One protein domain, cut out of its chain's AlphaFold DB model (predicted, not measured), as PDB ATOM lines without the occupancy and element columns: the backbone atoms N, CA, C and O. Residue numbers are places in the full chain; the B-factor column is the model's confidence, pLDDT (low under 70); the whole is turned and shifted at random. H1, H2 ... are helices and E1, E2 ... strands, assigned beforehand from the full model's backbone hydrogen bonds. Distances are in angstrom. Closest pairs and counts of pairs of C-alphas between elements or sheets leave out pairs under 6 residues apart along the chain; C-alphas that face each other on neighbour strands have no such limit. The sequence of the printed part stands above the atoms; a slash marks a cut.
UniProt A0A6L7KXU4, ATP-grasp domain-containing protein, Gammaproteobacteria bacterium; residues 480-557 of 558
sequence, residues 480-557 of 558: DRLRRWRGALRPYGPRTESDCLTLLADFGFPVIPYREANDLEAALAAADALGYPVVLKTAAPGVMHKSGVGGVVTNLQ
ATOM      1  N   ASP A 480      28.911 -52.345 -23.443       87.25
ATOM      2  CA  ASP A 480      28.647 -51.614 -24.680       87.25
ATOM      3  C   ASP A 480      27.190 -51.147 -24.738       87.25
ATOM      4  O   ASP A 480      26.922 -49.987 -25.078       87.25
ATOM      5  N   ARG A 481      26.252 -51.986 -24.278       86.88
ATOM      6  CA  ARG A 481      24.843 -51.612 -24.082       86.88
ATOM      7  C   ARG A 481      24.701 -50.408 -23.152       86.88
ATOM      8  O   ARG A 481      24.021 -49.435 -23.489       86.88
ATOM      9  N   LEU A 482      25.391 -50.427 -22.009       85.62
ATOM     10  CA  LEU A 482      25.431 -49.301 -21.072       85.62
ATOM     11  C   LEU A 482      26.006 -48.037 -21.707       85.62
ATOM     12  O   LEU A 482      25.449 -46.953 -21.525       85.62
ATOM     13  N   ARG A 483      27.126 -48.150 -22.430       87.25
ATOM     14  CA  ARG A 483      27.779 -47.004 -23.074       87.25
ATOM     15  C   ARG A 483      26.852 -46.358 -24.104       87.25
ATOM     16  O   ARG A 483      26.710 -45.135 -24.092       87.25
ATOM     17  N   ARG A 484      26.182 -47.170 -24.930       89.19
ATOM     18  CA  ARG A 484      25.208 -46.724 -25.935       89.19
ATOM     19  C   ARG A 484      24.080 -45.915 -25.301       89.19
ATOM     20  O   ARG A 484      23.860 -44.771 -25.694       89.19
ATOM     21  N   TRP A 485      23.419 -46.464 -24.283       88.81
ATOM     22  CA  TRP A 485      22.308 -45.771 -23.632       88.81
ATOM     23  C   TRP A 485      22.747 -44.553 -22.827       88.81
ATOM     24  O   TRP A 485      22.081 -43.528 -22.879       88.81
ATOM     25  N   ARG A 486      23.900 -44.591 -22.150       84.25
ATOM     26  CA  ARG A 486      24.457 -43.398 -21.488       84.25
ATOM     27  C   ARG A 486      24.729 -42.262 -22.474       84.25
ATOM     28  O   ARG A 486      24.530 -41.105 -22.113       84.25
ATOM     29  N   GLY A 487      25.180 -42.586 -23.687       85.88
ATOM     30  CA  GLY A 487      25.333 -41.622 -24.776       85.88
ATOM     31  C   GLY A 487      23.985 -41.072 -25.242       85.88
ATOM     32  O   GLY A 487      23.785 -39.863 -25.219       85.88
ATOM     33  N   ALA A 488      23.044 -41.957 -25.581       83.31
ATOM     34  CA  ALA A 488      21.716 -41.583 -26.078       83.31
ATOM     35  C   ALA A 488      20.898 -40.753 -25.069       83.31
ATOM     36  O   ALA A 488      20.153 -39.849 -25.451       83.31
ATOM     37  N   LEU A 489      21.064 -41.032 -23.772       81.56
ATOM     38  CA  LEU A 489      20.373 -40.349 -22.677       81.56
ATOM     39  C   LEU A 489      20.998 -38.997 -22.297       81.56
ATOM     40  O   LEU A 489      20.440 -38.300 -21.448       81.56
ATOM     41  N   ARG A 490      22.110 -38.588 -22.924       81.44
ATOM     42  CA  ARG A 490      22.711 -37.258 -22.740       81.44
ATOM     43  C   ARG A 490      22.329 -36.316 -23.895       81.44
ATOM     44  O   ARG A 490      22.415 -36.729 -25.046       81.44
ATOM     45  N   PRO A 491      21.956 -35.051 -23.621       73.62
ATOM     46  CA  PRO A 491      21.727 -34.456 -22.300       73.62
ATOM     47  C   PRO A 491      20.514 -35.078 -21.593       73.62
ATOM     48  O   PRO A 491      19.590 -35.579 -22.237       73.62
ATOM     49  N   TYR A 492      20.531 -35.070 -20.260       68.88
ATOM     50  CA  TYR A 492      19.400 -35.558 -19.474       68.88
ATOM     51  C   TYR A 492      18.172 -34.682 -19.746       68.88
ATOM     52  O   TYR A 492      18.265 -33.457 -19.715       68.88
ATOM     53  N   GLY A 493      17.036 -35.314 -20.027       66.12
ATOM     54  CA  GLY A 493      15.804 -34.628 -20.400       66.12
ATOM     55  C   GLY A 493      14.666 -35.611 -20.674       66.12
ATOM     56  O   GLY A 493      14.891 -36.826 -20.609       66.12
ATOM     57  N   PRO A 494      13.457 -35.100 -20.966       66.06
ATOM     58  CA  PRO A 494      12.295 -35.919 -21.296       66.06
ATOM     59  C   PRO A 494      12.596 -36.869 -22.460       66.06
ATOM     60  O   PRO A 494      13.269 -36.486 -23.418       66.06
ATOM     61  N   ARG A 495      12.101 -38.105 -22.372       77.69
ATOM     62  CA  ARG A 495      12.261 -39.141 -23.402       77.69
ATOM     63  C   ARG A 495      10.907 -39.609 -23.893       77.69
ATOM     64  O   ARG A 495       9.920 -39.516 -23.160       77.69
ATOM     65  N   THR A 496      10.863 -40.075 -25.135       81.19
ATOM     66  CA  THR A 496       9.629 -40.633 -25.684       81.19
ATOM     67  C   THR A 496       9.306 -41.961 -24.994       81.19
ATOM     68  O   THR A 496      10.185 -42.630 -24.448       81.19
ATOM     69  N   GLU A 497       8.032 -42.360 -25.004       83.62
ATOM     70  CA  GLU A 497       7.618 -43.672 -24.478       83.62
ATOM     71  C   GLU A 497       8.352 -44.808 -25.214       83.62
ATOM     72  O   GLU A 497       8.792 -45.762 -24.580       83.62
ATOM     73  N   SER A 498       8.578 -44.653 -26.521       85.12
ATOM     74  CA  SER A 498       9.324 -45.597 -27.358       85.12
ATOM     75  C   SER A 498      10.795 -45.727 -26.955       85.12
ATOM     76  O   SER A 498      11.280 -46.847 -26.788       85.12
ATOM     77  N   ASP A 499      11.491 -44.612 -26.704       86.00
ATOM     78  CA  ASP A 499      12.874 -44.641 -26.203       86.00
ATOM     79  C   ASP A 499      12.962 -45.432 -24.892       86.00
ATOM     80  O   ASP A 499      13.848 -46.268 -24.709       86.00
ATOM     81  N   CYS A 500      12.014 -45.187 -23.981       86.44
ATOM     82  CA  CYS A 500      11.945 -45.850 -22.684       86.44
ATOM     83  C   CYS A 500      11.634 -47.350 -22.811       86.44
ATOM     84  O   CYS A 500      12.278 -48.158 -22.144       86.44
ATOM     85  N   LEU A 501      10.683 -47.745 -23.662       90.12
ATOM     86  CA  LEU A 501      10.340 -49.155 -23.879       90.12
ATOM     87  C   LEU A 501      11.473 -49.904 -24.590       90.12
ATOM     88  O   LEU A 501      11.799 -51.022 -24.199       90.12
ATOM     89  N   THR A 502      12.132 -49.280 -25.569       89.25
ATOM     90  CA  THR A 502      13.308 -49.861 -26.236       89.25
ATOM     91  C   THR A 502      14.445 -50.072 -25.239       89.25
ATOM     92  O   THR A 502      15.047 -51.141 -25.216       89.25
ATOM     93  N   LEU A 503      14.714 -49.082 -24.381       89.69
ATOM     94  CA  LEU A 503      15.695 -49.183 -23.301       89.69
ATOM     95  C   LEU A 503      15.391 -50.368 -22.379       89.69
ATOM     96  O   LEU A 503      16.272 -51.182 -22.111       89.69
ATOM     97  N   LEU A 504      14.150 -50.476 -21.903       89.50
ATOM     98  CA  LEU A 504      13.724 -51.555 -21.013       89.50
ATOM     99  C   LEU A 504      13.859 -52.931 -21.682       89.50
ATOM    100  O   LEU A 504      14.473 -53.828 -21.103       89.50
ATOM    101  N   ALA A 505      13.368 -53.075 -22.915       89.00
ATOM    102  CA  ALA A 505      13.455 -54.315 -23.685       89.00
ATOM    103  C   ALA A 505      14.905 -54.735 -23.937       89.00
ATOM    104  O   ALA A 505      15.271 -55.892 -23.735       89.00
ATOM    105  N   ASP A 506      15.754 -53.782 -24.321       89.06
ATOM    106  CA  ASP A 506      17.176 -54.013 -24.540       89.06
ATOM    107  C   ASP A 506      17.872 -54.440 -23.244       89.06
ATOM    108  O   ASP A 506      18.818 -55.209 -23.292       89.06
ATOM    109  N   PHE A 507      17.385 -54.047 -22.067       86.31
ATOM    110  CA  PHE A 507      17.879 -54.541 -20.778       86.31
ATOM    111  C   PHE A 507      17.199 -55.828 -20.275       86.31
ATOM    112  O   PHE A 507      17.539 -56.315 -19.195       86.31
ATOM    113  N   GLY A 508      16.334 -56.439 -21.090       84.88
ATOM    114  CA  GLY A 508      15.674 -57.715 -20.811       84.88
ATOM    115  C   GLY A 508      14.408 -57.595 -19.965       84.88
ATOM    116  O   GLY A 508      13.874 -58.614 -19.528       84.88
ATOM    117  N   PHE A 509      13.920 -56.377 -19.723       85.88
ATOM    118  CA  PHE A 509      12.636 -56.188 -19.063       85.88
ATOM    119  C   PHE A 509      11.504 -56.502 -20.047       85.88
ATOM    120  O   PHE A 509      11.553 -56.054 -21.197       85.88
ATOM    121  N   PRO A 510      10.470 -57.244 -19.618       87.88
ATOM    122  CA  PRO A 510       9.294 -57.447 -20.442       87.88
ATOM    123  C   PRO A 510       8.619 -56.095 -20.677       87.88
ATOM    124  O   PRO A 510       8.324 -55.356 -19.736       87.88
ATOM    125  N   VAL A 511       8.377 -55.776 -21.943       90.94
ATOM    126  CA  VAL A 511       7.643 -54.581 -22.355       90.94
ATOM    127  C   VAL A 511       6.416 -54.983 -23.145       90.94
ATOM    128  O   VAL A 511       6.393 -56.030 -23.796       90.94
ATOM    129  N   ILE A 512       5.396 -54.133 -23.106       89.56
ATOM    130  CA  ILE A 512       4.245 -54.293 -23.985       89.56
ATOM    131  C   ILE A 512       4.703 -54.150 -25.446       89.56
ATOM    132  O   ILE A 512       5.462 -53.225 -25.753       89.56
ATOM    133  N   PRO A 513       4.276 -55.042 -26.357       88.62
ATOM    134  CA  PRO A 513       4.486 -54.841 -27.781       88.62
ATOM    135  C   PRO A 513       3.879 -53.507 -28.214       88.62
ATOM    136  O   PRO A 513       2.756 -53.172 -27.839       88.62
ATOM    137  N   TYR A 514       4.628 -52.734 -28.992       91.38
ATOM    138  CA  TYR A 514       4.170 -51.447 -29.496       91.38
ATOM    139  C   TYR A 514       4.736 -51.177 -30.892       91.38
ATOM    140  O   TYR A 514       5.710 -51.802 -31.341       91.38
ATOM    141  N   ARG A 515       4.093 -50.243 -31.591       91.88
ATOM    142  CA  ARG A 515       4.485 -49.746 -32.908       91.88
ATOM    143  C   ARG A 515       4.208 -48.251 -32.964       91.88
ATOM    144  O   ARG A 515       3.191 -47.795 -32.448       91.88
ATOM    145  N   GLU A 516       5.119 -47.504 -33.570       92.00
ATOM    146  CA  GLU A 516       4.879 -46.105 -33.915       92.00
ATOM    147  C   GLU A 516       4.229 -46.035 -35.293       92.00
ATOM    148  O   GLU A 516       4.603 -46.773 -36.204       92.00
ATOM    149  N   ALA A 517       3.259 -45.138 -35.435       92.31
ATOM    150  CA  ALA A 517       2.572 -44.868 -36.684       92.31
ATOM    151  C   ALA A 517       2.474 -43.353 -36.873       92.31
ATOM    152  O   ALA A 517       2.152 -42.629 -35.930       92.31
ATOM    153  N   ASN A 518       2.766 -42.884 -38.087       92.69
ATOM    154  CA  ASN A 518       2.761 -41.457 -38.429       92.69
ATOM    155  C   ASN A 518       1.514 -41.037 -39.221       92.69
ATOM    156  O   ASN A 518       1.313 -39.851 -39.473       92.69
ATOM    157  N   ASP A 519       0.679 -42.002 -39.600       93.94
ATOM    158  CA  ASP A 519      -0.554 -41.818 -40.350       93.94
ATOM    159  C   ASP A 519      -1.561 -42.931 -40.009       93.94
ATOM    160  O   ASP A 519      -1.268 -43.855 -39.243       93.94
ATOM    161  N   LEU A 520      -2.778 -42.797 -40.543       93.81
ATOM    162  CA  LEU A 520      -3.879 -43.721 -40.277       93.81
ATOM    163  C   LEU A 520      -3.605 -45.126 -40.828       93.81
ATOM    164  O   LEU A 520      -3.890 -46.103 -40.142       93.81
ATOM    165  N   GLU A 521      -3.048 -45.239 -42.034       96.31
ATOM    166  CA  GLU A 521      -2.781 -46.540 -42.660       96.31
ATOM    167  C   GLU A 521      -1.758 -47.342 -41.846       96.31
ATOM    168  O   GLU A 521      -1.981 -48.515 -41.547       96.31
ATOM    169  N   ALA A 522      -0.676 -46.696 -41.405       95.38
ATOM    170  CA  ALA A 522       0.322 -47.305 -40.538       95.38
ATOM    171  C   ALA A 522      -0.252 -47.678 -39.163       95.38
ATOM    172  O   ALA A 522       0.147 -48.694 -38.596       95.38
ATOM    173  N   ALA A 523      -1.180 -46.881 -38.624       93.81
ATOM    174  CA  ALA A 523      -1.814 -47.164 -37.337       93.81
ATOM    175  C   ALA A 523      -2.713 -48.405 -37.409       93.81
ATOM    176  O   ALA A 523      -2.632 -49.257 -36.525       93.81
ATOM    177  N   LEU A 524      -3.504 -48.538 -38.478       95.12
ATOM    178  CA  LEU A 524      -4.347 -49.711 -38.725       95.12
ATOM    179  C   LEU A 524      -3.494 -50.967 -38.938       95.12
ATOM    180  O   LEU A 524      -3.670 -51.959 -38.238       95.12
ATOM    181  N   ALA A 525      -2.480 -50.896 -39.807       95.62
ATOM    182  CA  ALA A 525      -1.575 -52.020 -40.044       95.62
ATOM    183  C   ALA A 525      -0.823 -52.452 -38.768       95.62
ATOM    184  O   ALA A 525      -0.575 -53.638 -38.543       95.62
ATOM    185  N   ALA A 526      -0.451 -51.492 -37.916       95.19
ATOM    186  CA  ALA A 526       0.146 -51.772 -36.619       95.19
ATOM    187  C   ALA A 526      -0.839 -52.451 -35.657       95.19
ATOM    188  O   ALA A 526      -0.436 -53.381 -34.959       95.19
ATOM    189  N   ALA A 527      -2.095 -52.003 -35.615       94.94
ATOM    190  CA  ALA A 527      -3.131 -52.597 -34.779       94.94
ATOM    191  C   ALA A 527      -3.423 -54.047 -35.192       94.94
ATOM    192  O   ALA A 527      -3.374 -54.933 -34.340       94.94
ATOM    193  N   ASP A 528      -3.572 -54.308 -36.494       94.81
ATOM    194  CA  ASP A 528      -3.745 -55.657 -37.049       94.81
ATOM    195  C   ASP A 528      -2.586 -56.591 -36.677       94.81
ATOM    196  O   ASP A 528      -2.789 -57.751 -36.314       94.81
ATOM    197  N   ALA A 529      -1.349 -56.086 -36.736       94.69
ATOM    198  CA  ALA A 529      -0.160 -56.865 -36.407       94.69
ATOM    199  C   ALA A 529       0.004 -57.121 -34.897       94.69
ATOM    200  O   ALA A 529       0.573 -58.142 -34.508       94.69
ATOM    201  N   LEU A 530      -0.434 -56.185 -34.049       94.31
ATOM    202  CA  LEU A 530      -0.384 -56.313 -32.588       94.31
ATOM    203  C   LEU A 530      -1.533 -57.177 -32.044       94.31
ATOM    204  O   LEU A 530      -1.347 -57.854 -31.033       94.31
ATOM    205  N   GLY A 531      -2.675 -57.179 -32.734       94.75
ATOM    206  CA  GLY A 531      -3.904 -57.844 -32.321       94.75
ATOM    207  C   GLY A 531      -4.760 -56.975 -31.398       94.75
ATOM    208  O   GLY A 531      -4.259 -56.274 -30.517       94.75
ATOM    209  N   TYR A 532      -6.074 -57.045 -31.597       93.44
ATOM    210  CA  TYR A 532      -7.062 -56.297 -30.823       93.44
ATOM    211  C   TYR A 532      -7.422 -57.000 -29.496       93.44
ATOM    212  O   TYR A 532      -7.390 -58.233 -29.421       93.44
ATOM    213  N   PRO A 533      -7.810 -56.245 -28.447       94.25
ATOM    214  CA  PRO A 533      -7.944 -54.789 -28.431       94.25
ATOM    215  C   PRO A 533      -6.618 -54.040 -28.277       94.25
ATOM    216  O   PRO A 533      -5.729 -54.471 -27.543       94.25
ATOM    217  N   VAL A 534      -6.529 -52.859 -28.896       95.38
ATOM    218  CA  VAL A 534      -5.350 -51.984 -28.809       95.38
ATOM    219  C   VAL A 534      -5.630 -50.686 -28.048       95.38
ATOM    220  O   VAL A 534      -6.773 -50.268 -27.837       95.38
ATOM    221  N   VAL A 535      -4.551 -50.037 -27.606       94.56
ATOM    222  CA  VAL A 535      -4.573 -48.685 -27.038       94.56
ATOM    223  C   VAL A 535      -3.818 -47.763 -27.985       94.56
ATOM    224  O   VAL A 535      -2.614 -47.932 -28.177       94.56
ATOM    225  N   LEU A 536      -4.502 -46.761 -28.533       93.25
ATOM    226  CA  LEU A 536      -3.876 -45.734 -29.358       93.25
ATOM    227  C   LEU A 536      -3.473 -44.549 -28.478       93.25
ATOM    228  O   LEU A 536      -4.296 -43.983 -27.755       93.25
ATOM    229  N   LYS A 537      -2.196 -44.164 -28.534       92.56
ATOM    230  CA  LYS A 537      -1.661 -43.021 -27.787       92.56
ATOM    231  C   LYS A 537      -0.935 -42.063 -28.720       92.56
ATOM    232  O   LYS A 537      -0.174 -42.499 -29.577       92.56
ATOM    233  N   THR A 538      -1.079 -40.760 -28.490       89.75
ATOM    234  CA  THR A 538      -0.262 -39.757 -29.180       89.75
ATOM    235  C   THR A 538       1.221 -39.944 -28.846       89.75
ATOM    236  O   THR A 538       1.595 -40.143 -27.686       89.75
ATOM    237  N   ALA A 539       2.071 -39.886 -29.869       86.88
ATOM    238  CA  ALA A 539       3.530 -39.867 -29.754       86.88
ATOM    239  C   ALA A 539       4.114 -38.479 -30.085       86.88
ATOM    240  O   ALA A 539       5.315 -38.344 -30.305       86.88
ATOM    241  N   ALA A 540       3.268 -37.441 -30.122       83.94
ATOM    242  CA  ALA A 540       3.679 -36.092 -30.488       83.94
ATOM    243  C   ALA A 540       4.790 -35.554 -29.556       83.94
ATOM    244  O   ALA A 540       4.635 -35.597 -28.327       83.94
ATOM    245  N   PRO A 541       5.891 -35.004 -30.110       79.12
ATOM    246  CA  PRO A 541       6.963 -34.414 -29.316       79.12
ATOM    247  C   PRO A 541       6.447 -33.332 -28.359       79.12
ATOM    248  O   PRO A 541       5.641 -32.484 -28.734       79.12
ATOM    249  N   GLY A 542       6.923 -33.352 -27.111       73.62
ATOM    250  CA  GLY A 542       6.549 -32.374 -26.082       73.62
ATOM    251  C   GLY A 542       5.244 -32.669 -25.328       73.62
ATOM    252  O   GLY A 542       4.976 -32.014 -24.322       73.62
ATOM    253  N   VAL A 543       4.457 -33.675 -25.732       77.56
ATOM    254  CA  VAL A 543       3.225 -34.069 -25.027       77.56
ATOM    255  C   VAL A 543       3.523 -35.135 -23.968       77.56
ATOM    256  O   VAL A 543       3.524 -36.332 -24.247       77.56
ATOM    257  N   MET A 544       3.750 -34.701 -22.725       70.56
ATOM    258  CA  MET A 544       4.043 -35.611 -21.603       70.56
ATOM    259  C   MET A 544       2.770 -36.191 -20.957       70.56
ATOM    260  O   MET A 544       2.694 -37.389 -20.695       70.56
ATOM    261  N   HIS A 545       1.736 -35.370 -20.745       77.25
ATOM    262  CA  HIS A 545       0.461 -35.794 -20.150       77.25
ATOM    263  C   HIS A 545      -0.583 -36.105 -21.233       77.25
ATOM    264  O   HIS A 545      -1.516 -35.336 -21.460       77.25
ATOM    265  N   LYS A 546      -0.423 -37.253 -21.902       83.12
ATOM    266  CA  LYS A 546      -1.224 -37.659 -23.075       83.12
ATOM    267  C   LYS A 546      -2.735 -37.653 -22.821       83.12
ATOM    268  O   LYS A 546      -3.484 -37.137 -23.644       83.12
ATOM    269  N   SER A 547      -3.188 -38.149 -21.670       81.38
ATOM    270  CA  SER A 547      -4.617 -38.143 -21.319       81.38
ATOM    271  C   SER A 547      -5.181 -36.727 -21.169       81.38
ATOM    272  O   SER A 547      -6.331 -36.490 -21.521       81.38
ATOM    273  N   GLY A 548      -4.368 -35.769 -20.706       76.94
ATOM    274  CA  GLY A 548      -4.778 -34.373 -20.516       76.94
ATOM    275  C   GLY A 548      -5.067 -33.627 -21.820       76.94
ATOM    276  O   GLY A 548      -5.758 -32.614 -21.799       76.94
ATOM    277  N   VAL A 549      -4.581 -34.145 -22.953       85.75
ATOM    278  CA  VAL A 549      -4.877 -33.620 -24.295       85.75
ATOM    279  C   VAL A 549      -5.833 -34.524 -25.082       85.75
ATOM    280  O   VAL A 549      -5.952 -34.379 -26.294       85.75
ATOM    281  N   GLY A 550      -6.474 -35.500 -24.425       87.31
ATOM    282  CA  GLY A 550      -7.311 -36.503 -25.097       87.31
ATOM    283  C   GLY A 550      -6.527 -37.458 -26.006       87.31
ATOM    284  O   GLY A 550      -7.109 -38.158 -26.823       87.31
ATOM    285  N   GLY A 551      -5.200 -37.507 -25.875       89.50
ATOM    286  CA  GLY A 551      -4.307 -38.286 -26.729       89.50
ATOM    287  C   GLY A 551      -4.165 -39.752 -26.322       89.50
ATOM    288  O   GLY A 551      -3.116 -40.333 -26.588       89.50
ATOM    289  N   VAL A 552      -5.148 -40.332 -25.630       93.06
ATOM    290  CA  VAL A 552      -5.181 -41.752 -25.248       93.06
ATOM    291  C   VAL A 552      -6.586 -42.286 -25.491       93.06
ATOM    292  O   VAL A 552      -7.536 -41.805 -24.879       93.06
ATOM    293  N   VAL A 553      -6.698 -43.306 -26.339       93.69
ATOM    294  CA  VAL A 553      -7.937 -44.045 -26.590       93.69
ATOM    295  C   VAL A 553      -7.682 -45.511 -26.273       93.69
ATOM    296  O   VAL A 553      -6.770 -46.125 -26.825       93.69
ATOM    297  N   THR A 554      -8.440 -46.059 -25.329       94.50
ATOM    298  CA  THR A 554      -8.303 -47.444 -24.867       94.50
ATOM    299  C   THR A 554      -9.409 -48.321 -25.438       94.50
ATOM    300  O   THR A 554     -10.456 -47.819 -25.839       94.50
ATOM    301  N   ASN A 555      -9.191 -49.641 -25.413       94.00
ATOM    302  CA  ASN A 555     -10.194 -50.636 -25.793       94.00
ATOM    303  C   ASN A 555     -10.714 -50.460 -27.232       94.00
ATOM    304  O   ASN A 555     -11.905 -50.636 -27.484       94.00
ATOM    305  N   LEU A 556      -9.823 -50.100 -28.161       93.31
ATOM    306  CA  LEU A 556     -10.138 -50.118 -29.587       93.31
ATOM    307  C   LEU A 556     -10.244 -51.572 -30.031       93.31
ATOM    308  O   LEU A 556      -9.352 -52.361 -29.720       93.31
ATOM    309  N   GLN A 557     -11.348 -51.914 -30.686       94.31
ATOM    310  CA  GLN A 557     -11.687 -53.275 -31.118       94.31
ATOM    311  C   GLN A 557     -11.619 -53.427 -32.647       94.31
ATOM    312  O   GLN A 557     -11.613 -54.557 -33.129       94.31
TER     313      GLN A 557
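AT A GLANCE: This is residues 480 to 557 of the 558 residues of the protein "ATP-grasp domain-containing protein" of Gammaproteobacteria bacterium (UniProt A0A6L7KXU4). Look for two loosely joined parts: at one end of the long axis a pair of helices, H1 and H2, side by side with little contact, and at the other a two-stranded ribbon, E1 and E2, with helix H3 near the start of E1 and the short H4 by the ribbon's other end. A long stretch with no named element, residues 507 to 519, bridges the two parts. The printed part has 78 residues, with four named helices and two named strands in the order H1 H2 H3 E1 H4 E2; the sheet, E1 - E2, is antiparallel, and the class is mixed, helices and strands. The whole is only just loose, close to compact, with a radius of gyration of the C-alphas of 14.3 A, and its elongated outline spans 40 by 26 by 19 A.

HOW THE PARTS SIT: Begin with E1, residues 534 to 537, and E2, residues 552 to 556, which are antiparallel neighbours at 167 degrees. Look there for N 536 and O 553, 2.9 A apart, and N 534 and O 556, 3.0 A apart, both within hydrogen-bond range. Before E1 comes H3, residues 520 to 530; their closest C-alphas are those of Ala 527 and Val 534, 6.4 A apart. Between the strands in the chain is H4, residues 546 to 549; its closest C-alpha to E2 is that of Lys 546, 6.1 A from that of Val 552. Go on to H2, residues 497 to 506, which is apart from H3 and from both strands. H1, residues 480 to 488, and H2 are close but not clearly touching: their closest C-alphas, those of Trp 485 and Leu 503, are 7.4 A apart. They run opposite ways at a shallow tilt of 12 degrees. In H1, H2 and H3 every O i to N i+4 pair is within hydrogen-bond range; H4 is too short for such a pair, and its one O i to N i+3 pair is within range.

IN THESE COORDINATES: Find C-alpha 534 at (-5.350, -51.984, -28.809), where E1 begins its 9.7 A; E2, 10.6 A long, ends at C-alpha 556 at (-10.138, -50.118, -29.587). H3 is the longest helix by residues and measures 15.2 A, and H4 measures 5.6 A. H2 measures 14.1 A. H1 begins at C-alpha 480 at (28.647, -51.614, -24.680) and measures 12.3 A.

THE WHOLE: The two C-alphas farthest apart, those of Asp 480 and Gln 557, are 40.9 A apart. The printed part has no cut. The link from H2 to H3, 13 residues, is long; those from H3 to E1 and from H4 to E2 are tight. The mean pLDDT of the printed part is 87.5, and residues 492 to 494 of this model are under 70.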